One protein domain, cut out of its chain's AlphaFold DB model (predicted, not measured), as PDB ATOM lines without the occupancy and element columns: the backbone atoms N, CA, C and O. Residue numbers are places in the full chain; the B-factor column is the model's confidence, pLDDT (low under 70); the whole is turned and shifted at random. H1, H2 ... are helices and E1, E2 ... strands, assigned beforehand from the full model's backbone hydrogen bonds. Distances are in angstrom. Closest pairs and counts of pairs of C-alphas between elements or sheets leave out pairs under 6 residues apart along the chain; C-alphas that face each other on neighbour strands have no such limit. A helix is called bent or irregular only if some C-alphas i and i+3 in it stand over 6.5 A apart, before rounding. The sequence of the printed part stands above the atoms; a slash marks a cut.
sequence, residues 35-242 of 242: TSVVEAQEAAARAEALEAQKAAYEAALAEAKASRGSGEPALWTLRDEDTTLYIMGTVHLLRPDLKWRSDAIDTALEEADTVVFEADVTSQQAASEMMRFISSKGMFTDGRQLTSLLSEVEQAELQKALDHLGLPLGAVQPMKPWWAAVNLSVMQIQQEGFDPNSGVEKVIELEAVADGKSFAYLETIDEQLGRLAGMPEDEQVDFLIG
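What this domain is: This is residues 35 to 242 of the 242 residues of an uncharacterized protein of Hyphomonas sp (UniProt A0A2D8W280). The model has two lobes joined in a row, with one long helix, H1, running as an arm along one side of them. One lobe is a cluster of helices round H6, made with H3, H5, H8, H9 and the short H4; the other holds two small two-stranded sheets, E1 with E2 and E3 with E4, with H2 packed on the first and H7 on the second. H1 packs on H5 near its start, and its later part, residues 54 to 66, sticks out free before the chain turns to E1. The printed part has 208 residues with nine named helices and four named strands, in the order H1 E1 E2 H2 E3 H3 H4 H5 H6 H7 E4 H8 H9; E1 and E2 are antiparallel, E3 and E4 parallel, and the class is mostly helix. The whole is loose, with a radius of gyration of the C-alphas of 20.7 A, and only just elongated, spanning 67 by 44 by 31 A.

Where its parts are: H1, residues 35 to 66, begins at C-alpha 35 (71.015, 64.826, 126.584) and is 46.5 A long. E1, residues 75 to 79, and E2, residues 84 to 88, are followed by H2, residues 103 to 111, and E3, residues 114 to 119. H3, residues 124 to 138, is 19.8 A long; H4 is residues 146 to 149. H5, residues 152 to 165, is 20.0 A long, and H6, residues 177 to 191, is 20.9 A long. H7, residues 200 to 210, is 15.7 A long, and E4, residues 214 to 219, is 16.2 A long. H8 is residues 221 to 229; it is neither bent nor irregular, but only just, with C-alphas 224 and 227 6.3 A apart. H9, residues 233 to 241, ends at C-alpha 241 (86.489, 61.920, 114.301).

How they stand to each other: H6 is the hub, touching H3, H5, H8 and H9. With residues 177 to 182 it touches H9 at a shallow tilt of 16 degrees, the same way; the closest C-alphas, those of Ala 181 and Leu 240, are 4.4 A apart. H5 and H6 only just touch, with 3 pairs of C-alphas within 8 A, the closest those of Leu 165 and Gln 188 at 6.8 A. H6 and H8 only just touch, and only at their ends, with Trp 178 and Leu 228 closest at 6.3 A between C-alphas. H3 touches H8 at a shallow tilt of 20 degrees, the same way, with the C-alphas of Lys 137 and Ala 229 closest at 6.1 A. H4 is close but not clearly touching H5, with the C-alphas of Thr 147 and Gln 155 6.2 A apart. H1 touches H5 with residues 39 to 43 alone, at a steep tilt of 45 degrees; the closest C-alphas are those of Glu 39 and Val 153, 6.6 A. H1 and H6 are apart. E3 and E4 are parallel neighbours at 29 degrees, with N 115 and O 214 2.9 A apart and N 219 and O 118 2.7 A apart, within hydrogen-bond range. They form a strand-helix-strand unit, two parallel neighbour strands with H3, H4, H5, H6 and H7 between them along the chain. The closest C-alphas of E3 and H7 are those of Val 115 and Ala 208, 7.2 A. E1 and E2 are a hairpin, antiparallel at 161 degrees, with N 76 and O 87 2.8 A apart, within hydrogen-bond range. The closest C-alphas of E2 and H2 are those of Tyr 86 and Ala 108, 6.4 A. Every O i to N i+4 pair is within hydrogen-bond range in H1, H2, H3, H5, H6, H7 and H9, against 3 of 5 in H8; H4 is too short for such a pair.

The domain as a whole: The two C-alphas farthest apart, those of Ser 36 and Glu 81, are 68.4 A apart. The printed part has no cut and ends at Gly 242, the chain's last residue. The links E2 to H2 and H5 to H6 are long. The mean pLDDT of the printed part is 93.4, and residues 35 and 68 are under 70.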
ATOM      1  N   THR A  35      69.837  64.643 127.454       59.41
ATOM      2  CA  THR A  35      71.015  64.826 126.584       59.41
ATOM      3  C   THR A  35      72.316  64.333 127.224       59.41
ATOM      4  O   THR A  35      73.080  63.629 126.576       59.41
ATOM      5  N   SER A  36      72.540  64.572 128.525       70.25
ATOM      6  CA  SER A  36      73.831  64.220 129.143       70.25
ATOM      7  C   SER A  36      74.043  62.730 129.376       70.25
ATOM      8  O   SER A  36      75.179  62.296 129.530       70.25
ATOM      9  N   VAL A  37      72.971  61.937 129.465       77.19
ATOM     10  CA  VAL A  37      73.104  60.477 129.573       77.19
ATOM     11  C   VAL A  37      73.516  59.903 128.221       77.19
ATOM     12  O   VAL A  37      74.399  59.052 128.177       77.19
ATOM     13  N   VAL A  38      72.934  60.416 127.133       77.75
ATOM     14  CA  VAL A  38      73.276  60.015 125.762       77.75
ATOM     15  C   VAL A  38      74.708  60.431 125.420       77.75
ATOM     16  O   VAL A  38      75.485  59.582 125.001       77.75
ATOM     17  N   GLU A  39      75.101  61.674 125.706       79.44
ATOM     18  CA  GLU A  39      76.480  62.160 125.513       79.44
ATOM     19  C   GLU A  39      77.502  61.341 126.314       79.44
ATOM     20  O   GLU A  39      78.570  60.999 125.813       79.44
ATOM     21  N   ALA A  40      77.180  60.982 127.563       78.50
ATOM     22  CA  ALA A  40      78.061  60.155 128.385       78.50
ATOM     23  C   ALA A  40      78.196  58.724 127.841       78.50
ATOM     24  O   ALA A  40      79.273  58.131 127.926       78.50
ATOM     25  N   GLN A  41      77.119  58.165 127.285       82.62
ATOM     26  CA  GLN A  41      77.135  56.852 126.638       82.62
ATOM     27  C   GLN A  41      77.922  56.879 125.324       82.62
ATOM     28  O   GLN A  41      78.715  55.971 125.083       82.62
ATOM     29  N   GLU A  42      77.751  57.924 124.515       83.06
ATOM     30  CA  GLU A  42      78.492  58.150 123.270       83.06
ATOM     31  C   GLU A  42      79.995  58.287 123.540       83.06
ATOM     32  O   GLU A  42      80.803  57.570 122.950       83.06
ATOM     33  N   ALA A  43      80.374  59.121 124.514       82.25
ATOM     34  CA  ALA A  43      81.764  59.280 124.928       82.25
ATOM     35  C   ALA A  43      82.378  57.969 125.452       82.25
ATOM     36  O   ALA A  43      83.538  57.669 125.170       82.25
ATOM     37  N   ALA A  44      81.612  57.167 126.200       84.44
ATOM     38  CA  ALA A  44      82.078  55.871 126.688       84.44
ATOM     39  C   ALA A  44      82.294  54.863 125.546       84.44
ATOM     40  O   ALA A  44      83.319  54.182 125.527       84.44
ATOM     41  N   ALA A  45      81.372  54.799 124.581       85.88
ATOM     42  CA  ALA A  45      81.494  53.927 123.415       85.88
ATOM     43  C   ALA A  45      82.692  54.318 122.530       85.88
ATOM     44  O   ALA A  45      83.457  53.450 122.110       85.88
ATOM     45  N   ARG A  46      82.908  55.622 122.306       82.06
ATOM     46  CA  ARG A  46      84.077  56.144 121.574       82.06
ATOM     47  C   ARG A  46      85.392  55.819 122.285       82.06
ATOM     48  O   ARG A  46      86.341  55.370 121.648       82.06
ATOM     49  N   ALA A  47      85.443  55.965 123.610       84.38
ATOM     50  CA  ALA A  47      86.622  55.589 124.389       84.38
ATOM     51  C   ALA A  47      86.946  54.089 124.269       84.38
ATOM     52  O   ALA A  47      88.111  53.722 124.127       84.38
ATOM     53  N   GLU A  48      85.930  53.221 124.283       88.06
ATOM     54  CA  GLU A  48      86.109  51.781 124.063       88.06
ATOM     55  C   GLU A  48      86.632  51.477 122.649       88.06
ATOM     56  O   GLU A  48      87.574  50.695 122.499       88.06
ATOM     57  N   ALA A  49      86.084  52.135 121.621       86.75
ATOM     58  CA  ALA A  49      86.534  51.986 120.237       86.75
ATOM     59  C   ALA A  49      87.999  52.416 120.048       86.75
ATOM     60  O   ALA A  49      88.777  51.692 119.424       86.75
ATOM     61  N   LEU A  50      88.404  53.536 120.654       85.12
ATOM     62  CA  LEU A  50      89.784  54.022 120.616       85.12
ATOM     63  C   LEU A  50      90.763  53.033 121.263       85.12
ATOM     64  O   LEU A  50      91.843  52.777 120.729       85.12
ATOM     65  N   GLU A  51      90.407  52.447 122.407       90.38
ATOM     66  CA  GLU A  51      91.257  51.437 123.048       90.38
ATOM     67  C   GLU A  51      91.358  50.158 122.204       90.38
ATOM     68  O   GLU A  51      92.441  49.575 122.095       90.38
ATOM     69  N   ALA A  52      90.278  49.757 121.528       90.88
ATOM     70  CA  ALA A  52      90.312  48.647 120.579       90.88
ATOM     71  C   ALA A  52      91.212  48.946 119.364       90.88
ATOM     72  O   ALA A  52      92.007  48.090 118.965       90.88
ATOM     73  N   GLN A  53      91.145  50.159 118.809       86.44
ATOM     74  CA  GLN A  53      91.993  50.606 117.698       86.44
ATOM     75  C   GLN A  53      93.474  50.629 118.096       86.44
ATOM     76  O   GLN A  53      94.314  50.098 117.368       86.44
ATOM     77  N   LYS A  54      93.806  51.158 119.282       90.81
ATOM     78  CA  LYS A  54      95.174  51.119 119.825       90.81
ATOM     79  C   LYS A  54      95.671  49.690 120.002       90.81
ATOM     80  O   LYS A  54      96.795  49.384 119.614       90.81
ATOM     81  N   ALA A  55      94.843  48.802 120.550       94.12
ATOM     82  CA  ALA A  55      95.209  47.398 120.711       94.12
ATOM     83  C   ALA A  55      95.466  46.715 119.355       94.12
ATOM     84  O   ALA A  55      96.428  45.955 119.224       94.12
ATOM     85  N   ALA A  56      94.650  47.013 118.338       93.69
ATOM     86  CA  ALA A  56      94.851  46.522 116.977       93.69
ATOM     87  C   ALA A  56      96.143  47.071 116.349       93.69
ATOM     88  O   ALA A  56      96.898  46.305 115.749       93.69
ATOM     89  N   TYR A  57      96.436  48.361 116.535       90.94
ATOM     90  CA  TYR A  57      97.682  48.983 116.085       90.94
ATOM     91  C   TYR A  57      98.911  48.334 116.732       90.94
ATOM     92  O   TYR A  57      99.839  47.939 116.029       90.94
ATOM     93  N   GLU A  58      98.912  48.159 118.054       94.56
ATOM     94  CA  GLU A  58     100.023  47.523 118.773       94.56
ATOM     95  C   GLU A  58     100.230  46.068 118.332       94.56
ATOM     96  O   GLU A  58     101.366  45.622 118.157       94.56
ATOM     97  N   ALA A  59      99.141  45.331 118.088       95.00
ATOM     98  CA  ALA A  59      99.212  43.978 117.547       95.00
ATOM     99  C   ALA A  59      99.819  43.959 116.132       95.00
ATOM    100  O   ALA A  59     100.743  43.182 115.878       95.00
ATOM    101  N   ALA A  60      99.363  44.843 115.239       90.94
ATOM    102  CA  ALA A  60      99.898  44.972 113.884       90.94
ATOM    103  C   ALA A  60     101.378  45.389 113.891       90.94
ATOM    104  O   ALA A  60     102.191  44.837 113.150       90.94
ATOM    105  N   LEU A  61     101.762  46.312 114.775       89.94
ATOM    106  CA  LEU A  61     103.146  46.742 114.946       89.94
ATOM    107  C   LEU A  61     104.030  45.604 115.471       89.94
ATOM    108  O   LEU A  61     105.176  45.461 115.037       89.94
ATOM    109  N   ALA A  62     103.526  44.785 116.397       92.88
ATOM    110  CA  ALA A  62     104.237  43.611 116.893       92.88
ATOM    111  C   ALA A  62     104.436  42.557 115.791       92.88
ATOM    112  O   ALA A  62     105.534  42.009 115.669       92.88
ATOM    113  N   GLU A  63     103.419  42.310 114.963       89.31
ATOM    114  CA  GLU A  63     103.518  41.424 113.799       89.31
ATOM    115  C   GLU A  63     104.527  41.954 112.772       89.31
ATOM    116  O   GLU A  63     105.429  41.221 112.359       89.31
ATOM    117  N   ALA A  64     104.460  43.246 112.438       83.50
ATOM    118  CA  ALA A  64     105.407  43.897 111.537       83.50
ATOM    119  C   ALA A  64     106.853  43.782 112.049       83.50
ATOM    120  O   ALA A  64     107.752  43.421 111.289       83.50
ATOM    121  N   LYS A  65     107.085  43.992 113.353       84.38
ATOM    122  CA  LYS A  65     108.403  43.813 113.995       84.38
ATOM    123  C   LYS A  65     108.882  42.358 114.006       84.38
ATOM    124  O   LYS A  65     110.088  42.120 114.019       84.38
ATOM    125  N   ALA A  66     107.966  41.393 114.045       87.44
ATOM    126  CA  ALA A  66     108.286  39.967 114.001       87.44
ATOM    127  C   ALA A  66     108.526  39.449 112.571       87.44
ATOM    128  O   ALA A  66     109.087  38.356 112.406       87.44
ATOM    129  N   SER A  67     108.106  40.212 111.554       81.44
ATOM    130  CA  SER A  67     108.320  39.871 110.152       81.44
ATOM    131  C   SER A  67     109.814  39.727 109.844       81.44
ATOM    132  O   SER A  67     110.675  40.404 110.407       81.44
ATOM    133  N   ARG A  68     110.139  38.769 108.973       68.00
ATOM    134  CA  ARG A  68     111.513  38.474 108.562       68.00
ATOM    135  C   ARG A  68     111.631  38.770 107.073       68.00
ATOM    136  O   ARG A  68     111.281  37.930 106.253       68.00
ATOM    137  N   GLY A  69     112.097  39.969 106.750       70.62
ATOM    138  CA  GLY A  69     112.388  40.427 105.393       70.62
ATOM    139  C   GLY A  69     113.561  41.405 105.404       70.62
ATOM    140  O   GLY A  69     114.019  41.804 106.476       70.62
ATOM    141  N   SER A  70     114.053  41.790 104.226       73.62
ATOM    142  CA  SER A  70     115.095  42.817 104.074       73.62
ATOM    143  C   SER A  70     114.640  44.210 104.533       73.62
ATOM    144  O   SER A  70     115.476  45.089 104.708       73.62
ATOM    145  N   GLY A  71     113.335  44.402 104.764       77.50
ATOM    146  CA  GLY A  71     112.727  45.711 105.017       77.50
ATOM    147  C   GLY A  71     112.428  46.484 103.731       77.50
ATOM    148  O   GLY A  71     111.991  47.627 103.801       77.50
ATOM    149  N   GLU A  72     112.650  45.863 102.572       84.44
ATOM    150  CA  GLU A  72     112.365  46.440 101.262       84.44
ATOM    151  C   GLU A  72     110.882  46.245 100.896       84.44
ATOM    152  O   GLU A  72     110.300  45.203 101.229       84.44
ATOM    153  N   PRO A  73     110.256  47.211 100.200       89.75
ATOM    154  CA  PRO A  73     108.923  47.056  99.638       89.75
ATOM    155  C   PRO A  73     108.838  45.854  98.697       89.75
ATOM    156  O   PRO A  73     109.780  45.527  97.974       89.75
ATOM    157  N   ALA A  74     107.674  45.207  98.679       90.81
ATOM    158  CA  ALA A  74     107.404  44.146  97.724       90.81
ATOM    159  C   ALA A  74     107.273  44.719  96.303       90.81
ATOM    160  O   ALA A  74     106.548  45.688  96.082       90.81
ATOM    161  N   LEU A  75     107.942  44.068  95.350       94.94
ATOM    162  CA  LEU A  75     107.854  44.345  93.921       94.94
ATOM    163  C   LEU A  75     107.346  43.088  93.212       94.94
ATOM    164  O   LEU A  75     107.965  42.024  93.292       94.94
ATOM    165  N   TRP A  76     106.215  43.202  92.524       96.56
ATOM    166  CA  TRP A  76     105.638  42.120  91.733       96.56
ATOM    167  C   TRP A  76     105.934  42.338  90.255       96.56
ATOM    168  O   TRP A  76     105.744  43.434  89.735       96.56
ATOM    169  N   THR A  77     106.346  41.275  89.567       97.38
ATOM    170  CA  THR A  77     106.581  41.293  88.122       97.38
ATOM    171  C   THR A  77     105.585  40.389  87.416       97.38
ATOM    172  O   THR A  77     105.471  39.203  87.738       97.38
ATOM    173  N   LEU A  78     104.885  40.941  86.432       97.00
ATOM    174  CA  LEU A  78     104.059  40.204  85.480       97.00
ATOM    175  C   LEU A  78     104.694  40.382  84.102       97.00
ATOM    176  O   LEU A  78     104.997  41.504  83.713       97.00
ATOM    177  N   ARG A  79     104.937  39.294  83.373       96.81
ATOM    178  CA  ARG A  79     105.649  39.345  82.091       96.81
ATOM    179  C   ARG A  79     105.073  38.346  81.096       96.81
ATOM    180  O   ARG A  79     104.751  37.222  81.486       96.81
ATOM    181  N   ASP A  80     105.007  38.747  79.834       95.88
ATOM    182  CA  ASP A  80     104.771  37.879  78.680       95.88
ATOM    183  C   ASP A  80     105.892  38.033  77.625       95.88
ATOM    184  O   ASP A  80     107.046  38.273  77.988       95.88
ATOM    185  N   GLU A  81     105.606  37.779  76.342       95.31
ATOM    186  CA  GLU A  81     106.617  37.776  75.276       95.31
ATOM    187  C   GLU A  81     107.194  39.168  74.978       95.31
ATOM    188  O   GLU A  81     108.374  39.261  74.629       95.31
ATOM    189  N   ASP A  82     106.399  40.231  75.114       95.38
ATOM    190  CA  ASP A  82     106.777  41.594  74.722       95.38
ATOM    191  C   ASP A  82     106.495  42.659  75.791       95.38
ATOM    192  O   ASP A  82     106.931  43.801  75.642       95.38
ATOM    193  N   THR A  83     105.840  42.288  76.894       95.31
ATOM    194  CA  THR A  83     105.410  43.214  77.937       95.31
ATOM    195  C   THR A  83     105.908  42.769  79.308       95.31
ATOM    196  O   THR A  83     105.800  41.608  79.705       95.31
ATOM    197  N   THR A  84     106.436  43.719  80.081       97.62
ATOM    198  CA  THR A  84     106.741  43.538  81.505       97.62
ATOM    199  C   THR A  84     106.053  44.627  82.314       97.62
ATOM    200  O   THR A  84     106.228  45.807  82.038       97.62
ATOM    201  N   LEU A  85     105.295  44.224  83.328       97.69
ATOM    202  CA  LEU A  85     104.693  45.105  84.314       97.69
ATOM    203  C   LEU A  85     105.380  44.890  85.656       97.69
ATOM    204  O   LEU A  85     105.435  43.768  86.167       97.69
ATOM    205  N   TYR A  86     105.838  45.991  86.233       97.94
ATOM    206  CA  TYR A  86     106.309  46.070  87.604       97.94
ATOM    207  C   TYR A  86     105.233  46.754  88.446       97.94
ATOM    208  O   TYR A  86     104.777  47.841  88.102       97.94
ATOM    209  N   ILE A  87     104.804  46.106  89.525       97.31
ATOM    210  CA  ILE A  87     103.796  46.632  90.449       97.31
ATOM    211  C   ILE A  87     104.436  46.738  91.823       97.31
ATOM    212  O   ILE A  87     105.016  45.771  92.317       97.31
ATOM    213  N   MET A  88     104.311  47.901  92.448       95.25
ATOM    214  CA  MET A  88     104.813  48.178  93.788       95.25
ATOM    215  C   MET A  88     103.799  49.055  94.516       95.25
ATOM    216  O   MET A  88     103.214  49.949  93.912       95.25
ATOM    217  N   GLY A  89     103.595  48.796  95.807       93.75
ATOM    218  CA  GLY A  89     102.828  49.699  96.661       93.75
ATOM    219  C   GLY A  89     103.668  50.906  97.068       93.75
ATOM    220  O   GLY A  89     104.841  50.759  97.419       93.75
ATOM    221  N   THR A  90     103.064  52.084  97.051       93.94
ATOM    222  CA  THR A  90     103.715  53.357  97.363       93.94
ATOM    223  C   THR A  90     103.085  54.015  98.592       93.94
ATOM    224  O   THR A  90     102.069  53.559  99.123       93.94
ATOM    225  N   VAL A  91     103.745  55.050  99.113       93.31
ATOM    226  CA  VAL A  91     103.295  55.811 100.281       93.31
ATOM    227  C   VAL A  91     103.613  57.290 100.083       93.31
ATOM    228  O   VAL A  91     104.774  57.672  99.913       93.31
ATOM    229  N   HIS A  92     102.571  58.117 100.167       94.81
ATOM    230  CA  HIS A  92     102.619  59.541  99.820       94.81
ATOM    231  C   HIS A  92     103.488  60.406 100.741       94.81
ATOM    232  O   HIS A  92     103.965  61.459 100.324       94.81
ATOM    233  N   LEU A  93     103.676  60.005 102.001       96.38
ATOM    234  CA  LEU A  93     104.502  60.725 102.969       96.38
ATOM    235  C   LEU A  93     105.435  59.736 103.657       96.38
ATOM    236  O   LEU A  93     104.987  58.751 104.244       96.38
ATOM    237  N   LEU A  94     106.731  60.034 103.634       95.62
ATOM    238  CA  LEU A  94     107.748  59.267 104.344       95.62
ATOM    239  C   LEU A  94     108.578  60.172 105.240       95.62
ATOM    240  O   LEU A  94     108.681  61.377 105.018       95.62
ATOM    241  N   ARG A  95     109.206  59.574 106.253       95.62
ATOM    242  CA  ARG A  95     110.315  60.237 106.939       95.62
ATOM    243  C   ARG A  95     111.488  60.356 105.958       95.62
ATOM    244  O   ARG A  95     111.795  59.356 105.308       95.62
ATOM    245  N   PRO A  96     112.167  61.512 105.870       94.88
ATOM    246  CA  PRO A  96     113.240  61.719 104.892       94.88
ATOM    247  C   PRO A  96     114.409  60.725 104.983       94.88
ATOM    248  O   PRO A  96     115.126  60.521 104.008       94.88
ATOM    249  N   ASP A  97     114.636  60.123 106.152       92.56
ATOM    250  CA  ASP A  97     115.722  59.173 106.409       92.56
ATOM    251  C   ASP A  97     115.329  57.700 106.198       92.56
ATOM    252  O   ASP A  97     116.190  56.816 106.294       92.56
ATOM    253  N   LEU A  98     114.057  57.417 105.888       91.88
ATOM    254  CA  LEU A  98     113.599  56.055 105.640       91.88
ATOM    255  C   LEU A  98     114.147  55.540 104.307       91.88
ATOM    256  O   LEU A  98     113.820  56.034 103.229       91.88
ATOM    257  N   LYS A  99     114.938  54.470 104.380       91.19
ATOM    258  CA  LYS A  99     115.435  53.761 103.202       91.19
ATOM    259  C   LYS A  99     114.424  52.707 102.773       91.19
ATOM    260  O   LYS A  99     114.204  51.748 103.501       91.19
ATOM    261  N   TRP A 100     113.843  52.894 101.594       92.25
ATOM    262  CA  TRP A 100     112.887  51.958 100.993       92.25
ATOM    263  C   TRP A 100     113.371  51.393  99.650       92.25
ATOM    264  O   TRP A 100     112.890  50.359  99.208       92.25
ATOM    265  N   ARG A 101     114.318  52.061  98.989       92.75
ATOM    266  CA  ARG A 101     114.797  51.687  97.656       92.75
ATOM    267  C   ARG A 101     115.657  50.421  97.691       92.75
ATOM    268  O   ARG A 101     116.424  50.229  98.636       92.75
ATOM    269  N   SER A 102     115.548  49.603  96.650       93.88
ATOM    270  CA  SER A 102     116.321  48.373  96.449       93.88
ATOM    271  C   SER A 102     116.790  48.253  94.997       93.88
ATOM    272  O   SER A 102     116.172  48.832  94.103       93.88
ATOM    273  N   ASP A 103     117.815  47.432  94.751       94.81
ATOM    274  CA  ASP A 103     118.350  47.177  93.402       94.81
ATOM    275  C   ASP A 103     117.270  46.664  92.425       94.81
ATOM    276  O   ASP A 103     117.325  46.910  91.219       94.81
ATOM    277  N   ALA A 104     116.263  45.946  92.939       94.69
ATOM    278  CA  ALA A 104     115.145  45.452  92.140       94.69
ATOM    279  C   ALA A 104     114.220  46.587  91.673       94.69
ATOM    280  O   ALA A 104     113.751  46.564  90.536       94.69
ATOM    281  N   ILE A 105     113.979  47.582  92.534       96.12
ATOM    282  CA  ILE A 105     113.207  48.782  92.188       96.12
ATOM    283  C   ILE A 105     113.994  49.630  91.189       96.12
ATOM    284  O   ILE A 105     113.417  50.086  90.207       96.12
ATOM    285  N   ASP A 106     115.302  49.784  91.404       96.44
ATOM    286  CA  ASP A 106     116.186  50.483  90.469       96.44
ATOM    287  C   ASP A 106     116.133  49.869  89.073       96.44
ATOM    288  O   ASP A 106     115.837  50.559  88.103       96.44
ATOM    289  N   THR A 107     116.304  48.551  88.988       96.56
ATOM    290  CA  THR A 107     116.233  47.822  87.714       96.56
ATOM    291  C   THR A 107     114.867  47.999  87.044       96.56
ATOM    292  O   THR A 107     114.792  48.246  85.843       96.56
ATOM    293  N   ALA A 108     113.774  47.901  87.807       96.88
ATOM    294  CA  ALA A 108     112.426  48.074  87.272       96.88
ATOM    295  C   ALA A 108     112.190  49.486  86.721       96.88
ATOM    296  O   ALA A 108     111.586  49.634  85.660       96.88
ATOM    297  N   LEU A 109     112.673  50.517  87.422       96.94
ATOM    298  CA  LEU A 109     112.576  51.900  86.962       96.94
ATOM    299  C   LEU A 109     113.432  52.127  85.719       96.94
ATOM    300  O   LEU A 109     112.939  52.733  84.772       96.94
ATOM    301  N   GLU A 110     114.664  51.621  85.683       96.81
ATOM    302  CA  GLU A 110     115.551  51.719  84.518       96.81
ATOM    303  C   GLU A 110     114.935  51.067  83.272       96.81
ATOM    304  O   GLU A 110     114.916  51.692  82.210       96.81
ATOM    305  N   GLU A 111     114.383  49.858  83.407       96.25
ATOM    306  CA  GLU A 111     113.753  49.109  82.310       96.25
ATOM    307  C   GLU A 111     112.409  49.696  81.852       96.25
ATOM    308  O   GLU A 111     112.007  49.473  80.710       96.25
ATOM    309  N   ALA A 112     111.688  50.414  82.717       97.50
ATOM    310  CA  ALA A 112     110.361  50.923  82.393       97.50
ATOM    311  C   ALA A 112     110.408  52.128  81.439       97.50
ATOM    312  O   ALA A 112     111.000  53.168  81.740       97.50
ATOM    313  N   ASP A 113     109.678  52.035  80.328       97.44
ATOM    314  CA  ASP A 113     109.446  53.163  79.414       97.44
ATOM    315  C   ASP A 113     108.345  54.118  79.915       97.44
ATOM    316  O   ASP A 113     108.325  55.308  79.586       97.44
ATOM    317  N   THR A 114     107.391  53.587  80.687       97.94
ATOM    318  CA  THR A 114     106.223  54.315  81.203       97.94
ATOM    319  C   THR A 114     106.053  54.067  82.694       97.94
ATOM    320  O   THR A 114     106.028  52.917  83.132       97.94
ATOM    321  N   VAL A 115     105.876  55.141  83.461       97.88
ATOM    322  CA  VAL A 115     105.490  55.097  84.875       97.88
ATOM    323  C   VAL A 115     103.991  55.352  84.985       97.88
ATOM    324  O   VAL A 115     103.470  56.297  84.393       97.88
ATOM    325  N   VAL A 116     103.291  54.496  85.725       97.69
ATOM    326  CA  VAL A 116     101.842  54.600  85.924       97.69
ATOM    327  C   VAL A 116     101.554  54.892  87.391       97.69
ATOM    328  O   VAL A 116     101.931  54.095  88.247       97.69
ATOM    329  N   PHE A 117     100.882  56.007  87.670       97.00
ATOM    330  CA  PHE A 117     100.402  56.362  89.012       97.00
ATOM    331  C   PHE A 117      98.876  56.258  89.100       97.00
ATOM    332  O   PHE A 117      98.192  56.086  88.089       97.00
ATOM    333  N   GLU A 118      98.320  56.376  90.303       94.94
ATOM    334  CA  GLU A 118      96.873  56.373  90.508       94.94
ATOM    335  C   GLU A 118      96.209  57.541  89.781       94.94
ATOM    336  O   GLU A 118      95.308  57.307  88.988       94.94
ATOM    337  N   ALA A 119      96.687  58.774  89.965       94.31
ATOM    338  CA  ALA A 119      96.166  59.949  89.269       94.31
ATOM    339  C   ALA A 119      97.261  60.979  88.980       94.31
ATOM    340  O   ALA A 119      98.298  61.017  89.645       94.31
ATOM    341  N   ASP A 120      97.004  61.850  88.005       93.81
ATOM    342  CA  ASP A 120      97.836  63.029  87.768       93.81
ATOM    343  C   ASP A 120      97.556  64.062  88.857       93.81
ATOM    344  O   ASP A 120      96.428  64.540  88.984       93.81
ATOM    345  N   VAL A 121      98.579  64.418  89.630       87.19
ATOM    346  CA  VAL A 121      98.492  65.441  90.684       87.19
ATOM    347  C   VAL A 121      99.497  66.575  90.493       87.19
ATOM    348  O   VAL A 121      99.592  67.462  91.345       87.19
ATOM    349  N   THR A 122     100.254  66.576  89.395       85.44
ATOM    350  CA  THR A 122     101.405  67.474  89.224       85.44
ATOM    351  C   THR A 122     101.346  68.317  87.968       85.44
ATOM    352  O   THR A 122     101.957  69.392  87.930       85.44
ATOM    353  N   SER A 123     100.566  67.915  86.962       89.31
ATOM    354  CA  SER A 123     100.334  68.776  85.812       89.31
ATOM    355  C   SER A 123      99.540  70.030  86.194       89.31
ATOM    356  O   SER A 123      98.733  70.068  87.129       89.31
ATOM    357  N   GLN A 124      99.723  71.101  85.419       91.00
ATOM    358  CA  GLN A 124      98.963  72.339  85.608       91.00
ATOM    359  C   GLN A 124      97.447  72.121  85.447       91.00
ATOM    360  O   GLN A 124      96.637  72.818  86.077       91.00
ATOM    361  N   GLN A 125      97.066  71.168  84.593       92.31
ATOM    362  CA  GLN A 125      95.679  70.767  84.410       92.31
ATOM    363  C   GLN A 125      95.151  70.085  85.673       92.31
ATOM    364  O   GLN A 125      94.150  70.550  86.219       92.31
ATOM    365  N   ALA A 126      95.867  69.082  86.188       92.75
ATOM    366  CA  ALA A 126      95.522  68.390  87.425       92.75
ATOM    367  C   ALA A 126      95.367  69.352  88.610       92.75
ATOM    368  O   ALA A 126      94.368  69.302  89.326       92.75
ATOM    369  N   ALA A 127      96.284  70.312  88.772       92.88
ATOM    370  CA  ALA A 127      96.183  71.328  89.823       92.88
ATOM    371  C   ALA A 127      94.891  72.165  89.716       92.88
ATOM    372  O   ALA A 127      94.246  72.480  90.720       92.88
ATOM    373  N   SER A 128      94.483  72.508  88.492       94.56
ATOM    374  CA  SER A 128      93.250  73.265  88.243       94.56
ATOM    375  C   SER A 128      92.000  72.421  88.518       94.56
ATOM    376  O   SER A 128      91.027  72.911  89.098       94.56
ATOM    377  N   GLU A 129      92.028  71.146  88.130       95.12
ATOM    378  CA  GLU A 129      90.954  70.183  88.379       95.12
ATOM    379  C   GLU A 129      90.785  69.897  89.872       95.12
ATOM    380  O   GLU A 129      89.660  69.950  90.369       95.12
ATOM    381  N   MET A 130      91.888  69.728  90.601       95.06
ATOM    382  CA  MET A 130      91.919  69.592  92.055       95.06
ATOM    383  C   MET A 130      91.273  70.792  92.750       95.06
ATOM    384  O   MET A 130      90.351  70.627  93.548       95.06
ATOM    385  N   MET A 131      91.678  72.022  92.414       95.00
ATOM    386  CA  MET A 131      91.088  73.222  93.026       95.00
ATOM    387  C   MET A 131      89.580  73.330  92.770       95.00
ATOM    388  O   MET A 131      88.814  73.666  93.681       95.00
ATOM    389  N   ARG A 132      89.132  73.025  91.546       95.25
ATOM    390  CA  ARG A 132      87.705  72.982  91.193       95.25
ATOM    391  C   ARG A 132      86.970  71.904  91.996       95.25
ATOM    392  O   ARG A 132      85.873  72.161  92.502       95.25
ATOM    393  N   PHE A 133      87.556  70.715  92.107       96.50
ATOM    394  CA  PHE A 133      86.989  69.605  92.864       96.50
ATOM    395  C   PHE A 133      86.813  69.993  94.333       96.50
ATOM    396  O   PHE A 133      85.691  69.987  94.833       96.50
ATOM    397  N   ILE A 134      87.870  70.461  95.001       96.19
ATOM    398  CA  ILE A 134      87.812  70.876  96.410       96.19
ATOM    399  C   ILE A 134      86.813  72.014  96.626       96.19
ATOM    400  O   ILE A 134      85.992  71.941  97.538       96.19
ATOM    401  N   SER A 135      86.791  73.024  95.754       95.31
ATOM    402  CA  SER A 135      85.842  74.140  95.882       95.31
ATOM    403  C   SER A 135      84.377  73.695  95.794       95.31
ATOM    404  O   SER A 135      83.514  74.297  96.425       95.31
ATOM    405  N   SER A 136      84.083  72.649  95.016       95.00
ATOM    406  CA  SER A 136      82.710  72.171  94.786       95.00
ATOM    407  C   SER A 136      82.294  70.998  95.678       95.00
ATOM    408  O   SER A 136      81.102  70.800  95.925       95.00
ATOM    409  N   LYS A 137      83.254  70.199  96.149       97.00
ATOM    410  CA  LYS A 137      83.017  68.932  96.858       97.00
ATOM    411  C   LYS A 137      83.671  68.865  98.235       97.00
ATOM    412  O   LYS A 137      83.185  68.114  99.073       97.00
ATOM    413  N   GLY A 138      84.717  69.647  98.484       97.50
ATOM    414  CA  GLY A 138      85.417  69.732  99.771       97.50
ATOM    415  C   GLY A 138      84.926  70.856 100.687       97.50
ATOM    416  O   GLY A 138      85.238  70.835 101.872       97.50
ATOM    417  N   MET A 139      84.141  71.809 100.172       97.88
ATOM    418  CA  MET A 139      83.624  72.961 100.925       97.88
ATOM    419  C   MET A 139      82.097  72.949 101.030       97.88
ATOM    420  O   MET A 139      81.402  72.463 100.131       97.88
ATOM    421  N   PHE A 140      81.559  73.528 102.104       97.38
ATOM    422  CA  PHE A 140      80.154  73.919 102.167       97.38
ATOM    423  C   PHE A 140      79.910  75.153 101.300       97.38
ATOM    424  O   PHE A 140      80.593  76.169 101.411       97.38
ATOM    425  N   THR A 141      78.895  75.076 100.441       93.94
ATOM    426  CA  THR A 141      78.466  76.180  99.564       93.94
ATOM    427  C   THR A 141      77.083  76.719  99.933       93.94
ATOM    428  O   THR A 141      76.588  77.645  99.300       93.94
ATOM    429  N   ASP A 142      76.439  76.117 100.932       93.56
ATOM    430  CA  ASP A 142      75.079  76.396 101.408       93.56
ATOM    431  C   ASP A 142      75.060  77.185 102.731       93.56
ATOM    432  O   ASP A 142      73.995  77.434 103.293       93.56
ATOM    433  N   GLY A 143      76.233  77.594 103.226       92.56
ATOM    434  CA  GLY A 143      76.391  78.325 104.483       92.56
ATOM    435  C   GLY A 143      76.428  77.440 105.730       92.56
ATOM    436  O   GLY A 143      76.554  77.981 106.832       92.56
ATOM    437  N   ARG A 144      76.349  76.108 105.588       96.69
ATOM    438  CA  ARG A 144      76.635  75.195 106.698       96.69
ATOM    439  C   ARG A 144      78.100  75.294 107.112       96.69
ATOM    440  O   ARG A 144      78.963  75.781 106.384       96.69
ATOM    441  N   GLN A 145      78.339  74.842 108.329       97.81
ATOM    442  CA  GLN A 145      79.638  74.830 108.979       97.81
ATOM    443  C   GLN A 145      79.929  73.410 109.457       97.81
ATOM    444  O   GLN A 145      78.993  72.698 109.824       97.81
ATOM    445  N   LEU A 146      81.196  73.002 109.483       98.25
ATOM    446  CA  LEU A 146      81.600  71.654 109.887       98.25
ATOM    447  C   LEU A 146      80.960  71.225 111.213       98.25
ATOM    448  O   LEU A 146      80.324  70.177 111.278       98.25
ATOM    449  N   THR A 147      81.019  72.077 112.238       97.69
ATOM    450  CA  THR A 147      80.468  71.745 113.563       97.69
ATOM    451  C   THR A 147      78.946  71.631 113.593       97.69
ATOM    452  O   THR A 147      78.410  71.100 114.555       97.69
ATOM    453  N   SER A 148      78.230  72.094 112.562       97.19
ATOM    454  CA  SER A 148      76.773  71.901 112.478       97.19
ATOM    455  C   SER A 148      76.366  70.446 112.224       97.19
ATOM    456  O   SER A 148      75.194  70.120 112.391       97.19
ATOM    457  N   LEU A 149      77.318  69.590 111.836       96.88
ATOM    458  CA  LEU A 149      77.118  68.152 111.655       96.88
ATOM    459  C   LEU A 149      77.533  67.320 112.874       96.88
ATOM    460  O   LEU A 149      77.322  66.115 112.859       96.88
ATOM    461  N   LEU A 150      78.132  67.945 113.891       96.69
ATOM    462  CA  LEU A 150      78.798  67.249 114.988       96.69
ATOM    463  C   LEU A 150      78.004  67.354 116.294       96.69
ATOM    464  O   LEU A 150      77.494  68.432 116.633       96.69
ATOM    465  N   SER A 151      77.976  66.266 117.064       94.88
ATOM    466  CA  SER A 151      77.513  66.249 118.455       94.88
ATOM    467  C   SER A 151      78.399  67.136 119.347       94.88
ATOM    468  O   SER A 151      79.505  67.526 118.967       94.88
ATOM    469  N   GLU A 152      77.947  67.476 120.559       93.50
ATOM    470  CA  GLU A 152      78.785  68.242 121.501       93.50
ATOM    471  C   GLU A 152      80.081  67.491 121.860       93.50
ATOM    472  O   GLU A 152      81.136  68.109 122.035       93.50
ATOM    473  N   VAL A 153      80.019  66.154 121.916       92.31
ATOM    474  CA  VAL A 153      81.174  65.284 122.179       92.31
ATOM    475  C   VAL A 153      82.169  65.361 121.021       92.31
ATOM    476  O   VAL A 153      83.350  65.632 121.245       92.31
ATOM    477  N   GLU A 154      81.694  65.222 119.785       94.69
ATOM    478  CA  GLU A 154      82.517  65.285 118.570       94.69
ATOM    479  C   GLU A 154      83.133  66.672 118.355       94.69
ATOM    480  O   GLU A 154      84.296  66.792 117.969       94.69
ATOM    481  N   GLN A 155      82.398  67.746 118.663       96.88
ATOM    482  CA  GLN A 155      82.945  69.106 118.628       96.88
ATOM    483  C   GLN A 155      84.109  69.272 119.612       96.88
ATOM    484  O   GLN A 155      85.103  69.923 119.286       96.88
ATOM    485  N   ALA A 156      84.015  68.670 120.801       94.75
ATOM    486  CA  ALA A 156      85.104  68.688 121.773       94.75
ATOM    487  C   ALA A 156      86.316  67.856 121.313       94.75
ATOM    488  O   ALA A 156      87.453  68.228 121.607       94.75
ATOM    489  N   GLU A 157      86.105  66.750 120.595       93.88
ATOM    490  CA  GLU A 157      87.179  65.944 119.994       93.88
ATOM    491  C   GLU A 157      87.886  66.700 118.866       93.88
ATOM    492  O   GLU A 157      89.113  66.836 118.896       93.88
ATOM    493  N   LEU A 158      87.119  67.305 117.955       97.19
ATOM    494  CA  LEU A 158      87.655  68.177 116.914       97.19
ATOM    495  C   LEU A 158      88.464  69.329 117.523       97.19
ATOM    496  O   LEU A 158      89.579  69.592 117.080       97.19
ATOM    497  N   GLN A 159      87.952  69.992 118.566       97.56
ATOM    498  CA  GLN A 159      88.676  71.089 119.214       97.56
ATOM    499  C   GLN A 159      90.022  70.628 119.792       97.56
ATOM    500  O   GLN A 159      91.015  71.325 119.614       97.56
ATOM    501  N   LYS A 160      90.094  69.443 120.411       95.38
ATOM    502  CA  LYS A 160      91.368  68.887 120.906       95.38
ATOM    503  C   LYS A 160      92.364  68.635 119.773       95.38
ATOM    504  O   LYS A 160      93.545  68.936 119.938       95.38
ATOM    505  N   ALA A 161      91.906  68.094 118.643       95.56
ATOM    506  CA  ALA A 161      92.759  67.868 117.475       95.56
ATOM    507  C   ALA A 161      93.284  69.194 116.902       95.56
ATOM    508  O   ALA A 161      94.471  69.330 116.610       95.56
ATOM    509  N   LEU A 162      92.423  70.208 116.812       97.81
ATOM    510  CA  LEU A 162      92.807  71.545 116.366       97.81
ATOM    511  C   LEU A 162      93.791  72.218 117.328       97.81
ATOM    512  O   LEU A 162      94.776  72.793 116.869       97.81
ATOM    513  N   ASP A 163      93.576  72.102 118.639       97.50
ATOM    514  CA  ASP A 163      94.489  72.625 119.660       97.50
ATOM    515  C   ASP A 163      95.868  71.961 119.561       97.50
ATOM    516  O   ASP A 163      96.890  72.647 119.619       97.50
ATOM    517  N   HIS A 164      95.906  70.639 119.354       94.81
ATOM    518  CA  HIS A 164      97.145  69.895 119.118       94.81
ATOM    519  C   HIS A 164      97.885  70.402 117.874       94.81
ATOM    520  O   HIS A 164      99.099  70.597 117.908       94.81
ATOM    521  N   LEU A 165      97.145  70.690 116.800       96.25
ATOM    522  CA  LEU A 165      97.691  71.200 115.543       96.25
ATOM    523  C   LEU A 165      97.951  72.719 115.543       96.25
ATOM    524  O   LEU A 165      98.512  73.238 114.577       96.25
ATOM    525  N   GLY A 166      97.571  73.440 116.603       96.69
ATOM    526  CA  GLY A 166      97.703  74.897 116.700       96.69
ATOM    527  C   GLY A 166      96.772  75.673 115.760       96.69
ATOM    528  O   GLY A 166      97.108  76.781 115.336       96.69
ATOM    529  N   LEU A 167      95.620  75.099 115.404       97.69
ATOM    530  CA  LEU A 167      94.656  75.671 114.467       97.69
ATOM    531  C   LEU A 167      93.438  76.280 115.176       97.69
ATOM    532  O   LEU A 167      92.900  75.691 116.111       97.69
ATOM    533  N   PRO A 168      92.919  77.431 114.710       97.69
ATOM    534  CA  PRO A 168      91.633  77.931 115.173       97.69
ATOM    535  C   PRO A 168      90.484  77.156 114.514       97.69
ATOM    536  O   PRO A 168      90.548  76.835 113.329       97.69
ATOM    537  N   LEU A 169      89.369  76.978 115.231       97.06
ATOM    538  CA  LEU A 169      88.158  76.331 114.701       97.06
ATOM    539  C   LEU A 169      87.694  76.918 113.360       97.06
ATOM    540  O   LEU A 169      87.330  76.185 112.444       97.06
ATOM    541  N   GLY A 170      87.784  78.242 113.201       97.25
ATOM    542  CA  GLY A 170      87.408  78.927 111.963       97.25
ATOM    543  C   GLY A 170      88.176  78.476 110.711       97.25
ATOM    544  O   GLY A 170      87.674  78.687 109.612       97.25
ATOM    545  N   ALA A 171      89.346  77.840 110.851       96.50
ATOM    546  CA  ALA A 171      90.123  77.332 109.719       96.50
ATOM    547  C   ALA A 171      89.457  76.134 109.026       96.50
ATOM    548  O   ALA A 171      89.639  75.953 107.824       96.50
ATOM    549  N   VAL A 172      88.671  75.341 109.762       97.88
ATOM    550  CA  VAL A 172      88.030  74.122 109.243       97.88
ATOM    551  C   VAL A 172      86.526  74.267 109.042       97.88
ATOM    552  O   VAL A 172      85.934  73.455 108.342       97.88
ATOM    553  N   GLN A 173      85.896  75.312 109.594       98.06
ATOM    554  CA  GLN A 173      84.441  75.491 109.504       98.06
ATOM    555  C   GLN A 173      83.866  75.439 108.077       98.06
ATOM    556  O   GLN A 173      82.799  74.847 107.911       98.06
ATOM    557  N   PRO A 174      84.515  76.002 107.039       97.38
ATOM    558  CA  PRO A 174      83.993  75.918 105.675       97.38
ATOM    559  C   PRO A 174      84.132  74.532 105.029       97.38
ATOM    560  O   PRO A 174      83.532  74.294 103.982       97.38
ATOM    561  N   MET A 175      84.946  73.640 105.598       98.38
ATOM    562  CA  MET A 175      85.259  72.341 105.012       98.38
ATOM    563  C   MET A 175      84.149  71.330 105.293       98.38
ATOM    564  O   MET A 175      83.563  71.309 106.374       98.38
ATOM    565  N   LYS A 176      83.903  70.436 104.335       98.50
ATOM    566  CA  LYS A 176      83.145  69.210 104.593       98.50
ATOM    567  C   LYS A 176      83.984  68.223 105.413       98.50
ATOM    568  O   LYS A 176      85.215  68.278 105.309       98.50
ATOM    569  N   PRO A 177      83.359  67.297 106.166       98.50
ATOM    570  CA  PRO A 177      84.094  66.450 107.102       98.50
ATOM    571  C   PRO A 177      85.216  65.627 106.453       98.50
ATOM    572  O   PRO A 177      86.331  65.653 106.959       98.50
ATOM    573  N   TRP A 178      84.995  65.021 105.276       98.19
ATOM    574  CA  TRP A 178      86.037  64.235 104.590       98.19
ATOM    575  C   TRP A 178      87.290  65.056 104.262       98.19
ATOM    576  O   TRP A 178      88.413  64.561 104.328       98.19
ATOM    577  N   TRP A 179      87.099  66.323 103.888       98.19
ATOM    578  CA  TRP A 179      88.194  67.193 103.489       98.19
ATOM    579  C   TRP A 179      88.939  67.716 104.712       98.19
ATOM    580  O   TRP A 179      90.170  67.742 104.709       98.19
ATOM    581  N   ALA A 180      88.208  68.061 105.776       98.31
ATOM    582  CA  ALA A 180      88.810  68.360 107.069       98.31
ATOM    583  C   ALA A 180      89.648  67.172 107.568       98.31
ATOM    584  O   ALA A 180      90.797  67.378 107.944       98.31
ATOM    585  N   ALA A 181      89.125  65.944 107.471       97.69
ATOM    586  CA  ALA A 181      89.821  64.726 107.879       97.69
ATOM    587  C   ALA A 181      91.168  64.591 107.155       97.69
ATOM    588  O   ALA A 181      92.217  64.599 107.793       97.69
ATOM    589  N   VAL A 182      91.158  64.611 105.815       96.38
ATOM    590  CA  VAL A 182      92.382  64.513 104.999       96.38
ATOM    591  C   VAL A 182      93.403  65.596 105.366       96.38
ATOM    592  O   VAL A 182      94.584  65.293 105.531       96.38
ATOM    593  N   ASN A 183      92.977  66.856 105.515       95.94
ATOM    594  CA  ASN A 183      93.906  67.952 105.819       95.94
ATOM    595  C   ASN A 183      94.515  67.816 107.210       95.94
ATOM    596  O   ASN A 183      95.731  67.932 107.354       95.94
ATOM    597  N   LEU A 184      93.687  67.564 108.224       97.44
ATOM    598  CA  LEU A 184      94.155  67.444 109.602       97.44
ATOM    599  C   LEU A 184      95.089  66.239 109.758       97.44
ATOM    600  O   LEU A 184      96.142  66.381 110.379       97.44
ATOM    601  N   SER A 185      94.785  65.103 109.119       95.38
ATOM    602  CA  SER A 185      95.669  63.931 109.112       95.38
ATOM    603  C   SER A 185      97.021  64.229 108.462       95.38
ATOM    604  O   SER A 185      98.057  63.904 109.038       95.38
ATOM    605  N   VAL A 186      97.046  64.885 107.295       95.62
ATOM    606  CA  VAL A 186      98.311  65.259 106.633       95.62
ATOM    607  C   VAL A 186      99.127  66.204 107.515       95.62
ATOM    608  O   VAL A 186     100.330  65.998 107.677       95.62
ATOM    609  N   MET A 187      98.489  67.203 108.127       96.31
ATOM    610  CA  MET A 187      99.164  68.137 109.030       96.31
ATOM    611  C   MET A 187      99.747  67.437 110.258       96.31
ATOM    612  O   MET A 187     100.882  67.724 110.641       96.31
ATOM    613  N   GLN A 188      99.008  66.501 110.856       95.06
ATOM    614  CA  GLN A 188      99.496  65.706 111.978       95.06
ATOM    615  C   GLN A 188     100.711  64.862 111.576       95.06
ATOM    616  O   GLN A 188     101.759  64.947 112.215       95.06
ATOM    617  N   ILE A 189     100.610  64.109 110.479       95.12
ATOM    618  CA  ILE A 189     101.698  63.263 109.963       95.12
ATOM    619  C   ILE A 189     102.957  64.104 109.683       95.12
ATOM    620  O   ILE A 189     104.077  63.688 109.991       95.12
ATOM    621  N   GLN A 190     102.794  65.326 109.171       95.94
ATOM    622  CA  GLN A 190     103.904  66.262 108.985       95.94
ATOM    623  C   GLN A 190     104.529  66.731 110.306       95.94
ATOM    624  O   GLN A 190     105.757  66.771 110.411       95.94
ATOM    625  N   GLN A 191     103.728  67.049 111.332       95.00
ATOM    626  CA  GLN A 191     104.257  67.388 112.664       95.00
ATOM    627  C   GLN A 191     105.050  66.234 113.284       95.00
ATOM    628  O   GLN A 191     106.021  66.460 114.008       95.00
ATOM    629  N   GLU A 192     104.689  64.996 112.952       94.25
ATOM    630  CA  GLU A 192     105.408  63.799 113.379       94.25
ATOM    631  C   GLU A 192     106.722  63.567 112.612       94.25
ATOM    632  O   GLU A 192     107.461  62.636 112.947       94.25
ATOM    633  N   GLY A 193     107.067  64.414 111.634       95.69
ATOM    634  CA  GLY A 193     108.351  64.417 110.924       95.69
ATOM    635  C   GLY A 193     108.360  63.671 109.588       95.69
ATOM    636  O   GLY A 193     109.436  63.326 109.098       95.69
ATOM    637  N   PHE A 194     107.190  63.391 109.017       97.56
ATOM    638  CA  PHE A 194     107.059  62.908 107.643       97.56
ATOM    639  C   PHE A 194     106.979  64.087 106.660       97.56
ATOM    640  O   PHE A 194     106.537  65.180 107.011       97.56
ATOM    641  N   ASP A 195     107.378  63.865 105.412       96.19
ATOM    642  CA  ASP A 195     107.437  64.886 104.366       96.19
ATOM    643  C   ASP A 195     106.805  64.357 103.062       96.19
ATOM    644  O   ASP A 195     107.244  63.320 102.557       96.19
ATOM    645  N   PRO A 196     105.815  65.059 102.476       93.25
ATOM    646  CA  PRO A 196     105.269  64.721 101.160       93.25
ATOM    647  C   PRO A 196     106.317  64.701 100.042       93.25
ATOM    648  O   PRO A 196     106.188  63.941  99.087       93.25
ATOM    649  N   ASN A 197     107.381  65.505 100.148       94.44
ATOM    650  CA  ASN A 197     108.457  65.499  99.150       94.44
ATOM    651  C   ASN A 197     109.364  64.270  99.264       94.44
ATOM    652  O   ASN A 197     110.125  63.987  98.342       94.44
ATOM    653  N   SER A 198     109.276  63.546 100.382       96.31
ATOM    654  CA  SER A 198     109.969  62.274 100.596       96.31
ATOM    655  C   SER A 198     109.102  61.063 100.227       96.31
ATOM    656  O   SER A 198     109.582  59.933 100.309       96.31
ATOM    657  N   GLY A 199     107.837  61.274  99.835       95.56
ATOM    658  CA  GLY A 199     106.934  60.214  99.386       95.56
ATOM    659  C   GLY A 199     107.482  59.442  98.186       95.56
ATOM    660  O   GLY A 199     108.183  60.001  97.337       95.56
ATOM    661  N   VAL A 200     107.152  58.152  98.107       95.69
ATOM    662  CA  VAL A 200     107.699  57.237  97.089       95.69
ATOM    663  C   VAL A 200     107.347  57.708  95.679       95.69
ATOM    664  O   VAL A 200     108.223  57.791  94.819       95.69
ATOM    665  N   GLU A 201     106.089  58.084  95.456       94.25
ATOM    666  CA  GLU A 201     105.599  58.588  94.172       94.25
ATOM    667  C   GLU A 201     106.336  59.858  93.777       94.25
ATOM    668  O   GLU A 201     106.733  60.000  92.625       94.25
ATOM    669  N   LYS A 202     106.578  60.763  94.735       94.94
ATOM    670  CA  LYS A 202     107.230  62.037  94.439       94.94
ATOM    671  C   LYS A 202     108.682  61.853  94.012       94.94
ATOM    672  O   LYS A 202     109.137  62.522  93.086       94.94
ATOM    673  N   VAL A 203     109.399  60.950  94.676       95.50
ATOM    674  CA  VAL A 203     110.783  60.613  94.321       95.50
ATOM    675  C   VAL A 203     110.837  59.965  92.935       95.50
ATOM    676  O   VAL A 203     111.579  60.440  92.077       95.50
ATOM    677  N   ILE A 204     110.004  58.948  92.686       96.38
ATOM    678  CA  ILE A 204     109.953  58.245  91.392       96.38
ATOM    679  C   ILE A 204     109.558  59.195  90.260       96.38
ATOM    680  O   ILE A 204     110.154  59.148  89.189       96.38
ATOM    681  N   GLU A 205     108.577  60.069  90.484       95.50
ATOM    682  CA  GLU A 205     108.141  61.052  89.495       95.50
ATOM    683  C   GLU A 205     109.304  61.945  89.044       95.50
ATOM    684  O   GLU A 205     109.531  62.106  87.845       95.50
ATOM    685  N   LEU A 206     110.048  62.522  89.993       95.06
ATOM    686  CA  LEU A 206     111.156  63.429  89.686       95.06
ATOM    687  C   LEU A 206     112.252  62.743  88.862       95.06
ATOM    688  O   LEU A 206     112.796  63.350  87.938       95.06
ATOM    689  N   GLU A 207     112.554  61.487  89.173       95.75
ATOM    690  CA  GLU A 207     113.533  60.677  88.444       95.75
ATOM    691  C   GLU A 207     113.032  60.303  87.052       95.75
ATOM    692  O   GLU A 207     113.726  60.516  86.063       95.75
ATOM    693  N   ALA A 208     111.785  59.850  86.948       96.38
ATOM    694  CA  ALA A 208     111.166  59.500  85.679       96.38
ATOM    695  C   ALA A 208     111.074  60.704  84.724       96.38
ATOM    696  O   ALA A 208     111.299  60.553  83.523       96.38
ATOM    697  N   VAL A 209     110.824  61.913  85.247       95.56
ATOM    698  CA  VAL A 209     110.916  63.163  84.474       95.56
ATOM    699  C   VAL A 209     112.349  63.414  83.999       95.56
ATOM    700  O   VAL A 209     112.545  63.768  82.836       95.56
ATOM    701  N   ALA A 210     113.346  63.246  84.873       96.69
ATOM    702  CA  ALA A 210     114.753  63.450  84.526       96.69
ATOM    703  C   ALA A 210     115.239  62.467  83.443       96.69
ATOM    704  O   ALA A 210     116.018  62.856  82.572       96.69
ATOM    705  N   ASP A 211     114.712  61.245  83.457       97.00
ATOM    706  CA  ASP A 211     115.015  60.183  82.494       97.00
ATOM    707  C   ASP A 211     114.182  60.270  81.203       97.00
ATOM    708  O   ASP A 211     114.394  59.497  80.268       97.00
ATOM    709  N   GLY A 212     113.233  61.208  81.122       96.94
ATOM    710  CA  GLY A 212     112.372  61.384  79.951       96.94
ATOM    711  C   GLY A 212     111.367  60.249  79.740       96.94
ATOM    712  O   GLY A 212     110.976  59.988  78.599       96.94
ATOM    713  N   LYS A 213     110.954  59.570  80.816       97.44
ATOM    714  CA  LYS A 213     109.948  58.501  80.777       97.44
ATOM    715  C   LYS A 213     108.558  59.065  80.491       97.44
ATOM    716  O   LYS A 213     108.261  60.232  80.752       97.44
ATOM    717  N   SER A 214     107.692  58.216  79.945       97.56
ATOM    718  CA  SER A 214     106.279  58.555  79.755       97.56
ATOM    719  C   SER A 214     105.490  58.347  81.047       97.56
ATOM    720  O   SER A 214     105.861  57.520  81.877       97.56
ATOM    721  N   PHE A 215     104.373  59.061  81.195       97.12
ATOM    722  CA  PHE A 215     103.459  58.903  82.326       97.12
ATOM    723  C   PHE A 215     102.072  58.473  81.858       97.12
ATOM    724  O   PHE A 215     101.581  58.937  80.825       97.12
ATOM    725  N   ALA A 216     101.435  57.616  82.647       97.00
ATOM    726  CA  ALA A 216     100.020  57.296  82.535       97.00
ATOM    727  C   ALA A 216      99.378  57.254  83.926       97.00
ATOM    728  O   ALA A 216     100.068  57.194  84.943       97.00
ATOM    729  N   TYR A 217      98.048  57.279  83.960       96.75
ATOM    730  CA  TYR A 217      97.286  57.362  85.199       96.75
ATOM    731  C   TYR A 217      96.103  56.403  85.162       96.75
ATOM    732  O   TYR A 217      95.485  56.227  84.108       96.75
ATOM    733  N   LEU A 218      95.815  55.764  86.295       96.62
ATOM    734  CA  LEU A 218      94.712  54.806  86.417       96.62
ATOM    735  C   LEU A 218      93.354  55.497  86.594       96.62
ATOM    736  O   LEU A 218      92.329  54.936  86.207       96.62
ATOM    737  N   GLU A 219      93.354  56.691  87.178       95.50
ATOM    738  CA  GLU A 219      92.180  57.415  87.651       95.50
ATOM    739  C   GLU A 219      92.296  58.915  87.347       95.50
ATOM    740  O   GLU A 219      93.377  59.495  87.213       95.50
ATOM    741  N   THR A 220      91.142  59.566  87.269       94.31
ATOM    742  CA  THR A 220      91.016  61.026  87.328       94.31
ATOM    743  C   THR A 220      90.933  61.512  88.779       94.31
ATOM    744  O   THR A 220      90.563  60.759  89.681       94.31
ATOM    745  N   ILE A 221      91.173  62.807  89.016       92.81
ATOM    746  CA  ILE A 221      90.961  63.423  90.341       92.81
ATOM    747  C   ILE A 221      89.527  63.208  90.846       92.81
ATOM    748  O   ILE A 221      89.315  62.916  92.024       92.81
ATOM    749  N   ASP A 222      88.542  63.344  89.952       93.38
ATOM    750  CA  ASP A 222      87.131  63.133  90.273       93.38
ATOM    751  C   ASP A 222      86.857  61.672  90.688       93.38
ATOM    752  O   ASP A 222      86.040  61.450  91.575       93.38
ATOM    753  N   GLU A 223      87.543  60.678  90.117       94.56
ATOM    754  CA  GLU A 223      87.414  59.269  90.528       94.56
ATOM    755  C   GLU A 223      88.129  58.983  91.851       94.56
ATOM    756  O   GLU A 223      87.540  58.356  92.737       94.56
ATOM    757  N   GLN A 224      89.359  59.473  92.014       92.12
ATOM    758  CA  GLN A 224      90.163  59.202  93.203       92.12
ATOM    759  C   GLN A 224      89.549  59.851  94.452       92.12
ATOM    760  O   GLN A 224      89.281  59.174  95.448       92.12
ATOM    761  N   LEU A 225      89.257  61.155  94.391       94.38
ATOM    762  CA  LEU A 225      88.687  61.898  95.520       94.38
ATOM    763  C   LEU A 225      87.162  61.806  95.595       94.38
ATOM    764  O   LEU A 225      86.586  62.002  96.668       94.38
ATOM    765  N   GLY A 226      86.488  61.495  94.486       95.25
ATOM    766  CA  GLY A 226      85.032  61.345  94.446       95.25
ATOM    767  C   GLY A 226      84.516  60.246  95.358       95.25
ATOM    768  O   GLY A 226      83.400  60.366  95.859       95.25
ATOM    769  N   ARG A 227      85.328  59.221  95.639       93.12
ATOM    770  CA  ARG A 227      84.993  58.183  96.624       93.12
ATOM    771  C   ARG A 227      84.831  58.773  98.020       93.12
ATOM    772  O   ARG A 227      83.802  58.552  98.643       93.12
ATOM    773  N   LEU A 228      85.795  59.582  98.467       95.38
ATOM    774  CA  LEU A 228      85.750  60.243  99.776       95.38
ATOM    775  C   LEU A 228      84.635  61.291  99.830       95.38
ATOM    776  O   LEU A 228      83.817  61.302 100.745       95.38
ATOM    777  N   ALA A 229      84.564  62.149  98.812       97.06
ATOM    778  CA  ALA A 229      83.565  63.210  98.756       97.06
ATOM    779  C   ALA A 229      82.127  62.701  98.553       97.06
ATOM    780  O   ALA A 229      81.171  63.452  98.763       97.06
ATOM    781  N   GLY A 230      81.983  61.464  98.074       95.94
ATOM    782  CA  GLY A 230      80.717  60.791  97.814       95.94
ATOM    783  C   GLY A 230      80.187  59.969  98.986       95.94
ATOM    784  O   GLY A 230      79.053  59.501  98.890       95.94
ATOM    785  N   MET A 231      80.958  59.806 100.069       97.25
ATOM    786  CA  MET A 231      80.480  59.141 101.286       97.25
ATOM    787  C   MET A 231      79.263  59.889 101.864       97.25
ATOM    788  O   MET A 231      79.220  61.125 101.773       97.25
ATOM    789  N   PRO A 232      78.281  59.184 102.456       97.75
ATOM    790  CA  PRO A 232      77.256  59.789 103.309       97.75
ATOM    791  C   PRO A 232      77.858  60.740 104.358       97.75
ATOM    792  O   PRO A 232      78.980  60.531 104.810       97.75
ATOM    793  N   GLU A 233      77.154  61.820 104.720       95.69
ATOM    794  CA  GLU A 233      77.718  62.851 105.615       95.69
ATOM    795  C   GLU A 233      78.104  62.290 106.992       95.69
ATOM    796  O   GLU A 233      79.121  62.704 107.539       95.69
ATOM    797  N   ASP A 234      77.342  61.330 107.510       95.38
ATOM    798  CA  ASP A 234      77.643  60.585 108.734       95.38
ATOM    799  C   ASP A 234      78.934  59.764 108.608       95.38
ATOM    800  O   ASP A 234      79.803  59.882 109.463       95.38
ATOM    801  N   GLU A 235      79.144  59.049 107.498       96.56
ATOM    802  CA  GLU A 235      80.410  58.337 107.250       96.56
ATOM    803  C   GLU A 235      81.605  59.298 107.111       96.56
ATOM    804  O   GLU A 235      82.726  58.979 107.508       96.56
ATOM    805  N   GLN A 236      81.392  60.501 106.568       97.88
ATOM    806  CA  GLN A 236      82.445  61.519 106.529       97.88
ATOM    807  C   GLN A 236      82.764  62.069 107.926       97.88
ATOM    808  O   GLN A 236      83.921  62.397 108.190       97.88
ATOM    809  N   VAL A 237      81.755  62.221 108.791       97.19
ATOM    810  CA  VAL A 237      81.947  62.610 110.196       97.19
ATOM    811  C   VAL A 237      82.707  61.517 110.940       97.19
ATOM    812  O   VAL A 237      83.698  61.827 111.598       97.19
ATOM    813  N   ASP A 238      82.334  60.251 110.754       93.44
ATOM    814  CA  ASP A 238      83.064  59.112 111.315       93.44
ATOM    815  C   ASP A 238      84.520  59.093 110.834       93.44
ATOM    816  O   ASP A 238      85.426  58.892 111.634       93.44
ATOM    817  N   PHE A 239      84.777  59.387 109.557       95.00
ATOM    818  CA  PHE A 239      86.141  59.490 109.029       95.00
ATOM    819  C   PHE A 239      86.948  60.661 109.622       95.00
ATOM    820  O   PHE A 239      88.169  60.575 109.718       95.00
ATOM    821  N   LEU A 240      86.294  61.761 110.006       96.56
ATOM    822  CA  LEU A 240      86.953  62.914 110.631       96.56
ATOM    823  C   LEU A 240      87.288  62.679 112.105       96.56
ATOM    824  O   LEU A 240      88.308  63.182 112.575       96.56
ATOM    825  N   ILE A 241      86.397  62.016 112.839       92.69
ATOM    826  CA  ILE A 241      86.489  61.920 114.301       92.69
ATOM    827  C   ILE A 241      87.020  60.545 114.766       92.69
ATOM    828  O   ILE A 241      87.444  60.421 115.915       92.69
ATOM    829  N   GLY A 242      86.976  59.516 113.913       77.06
ATOM    830  CA  GLY A 242      87.412  58.141 114.214       77.06
ATOM    831  C   GLY A 242      88.903  57.849 114.047       77.06
ATOM    832  O   GLY A 242      89.677  58.756 113.676       77.06
TER     833      GLY A 242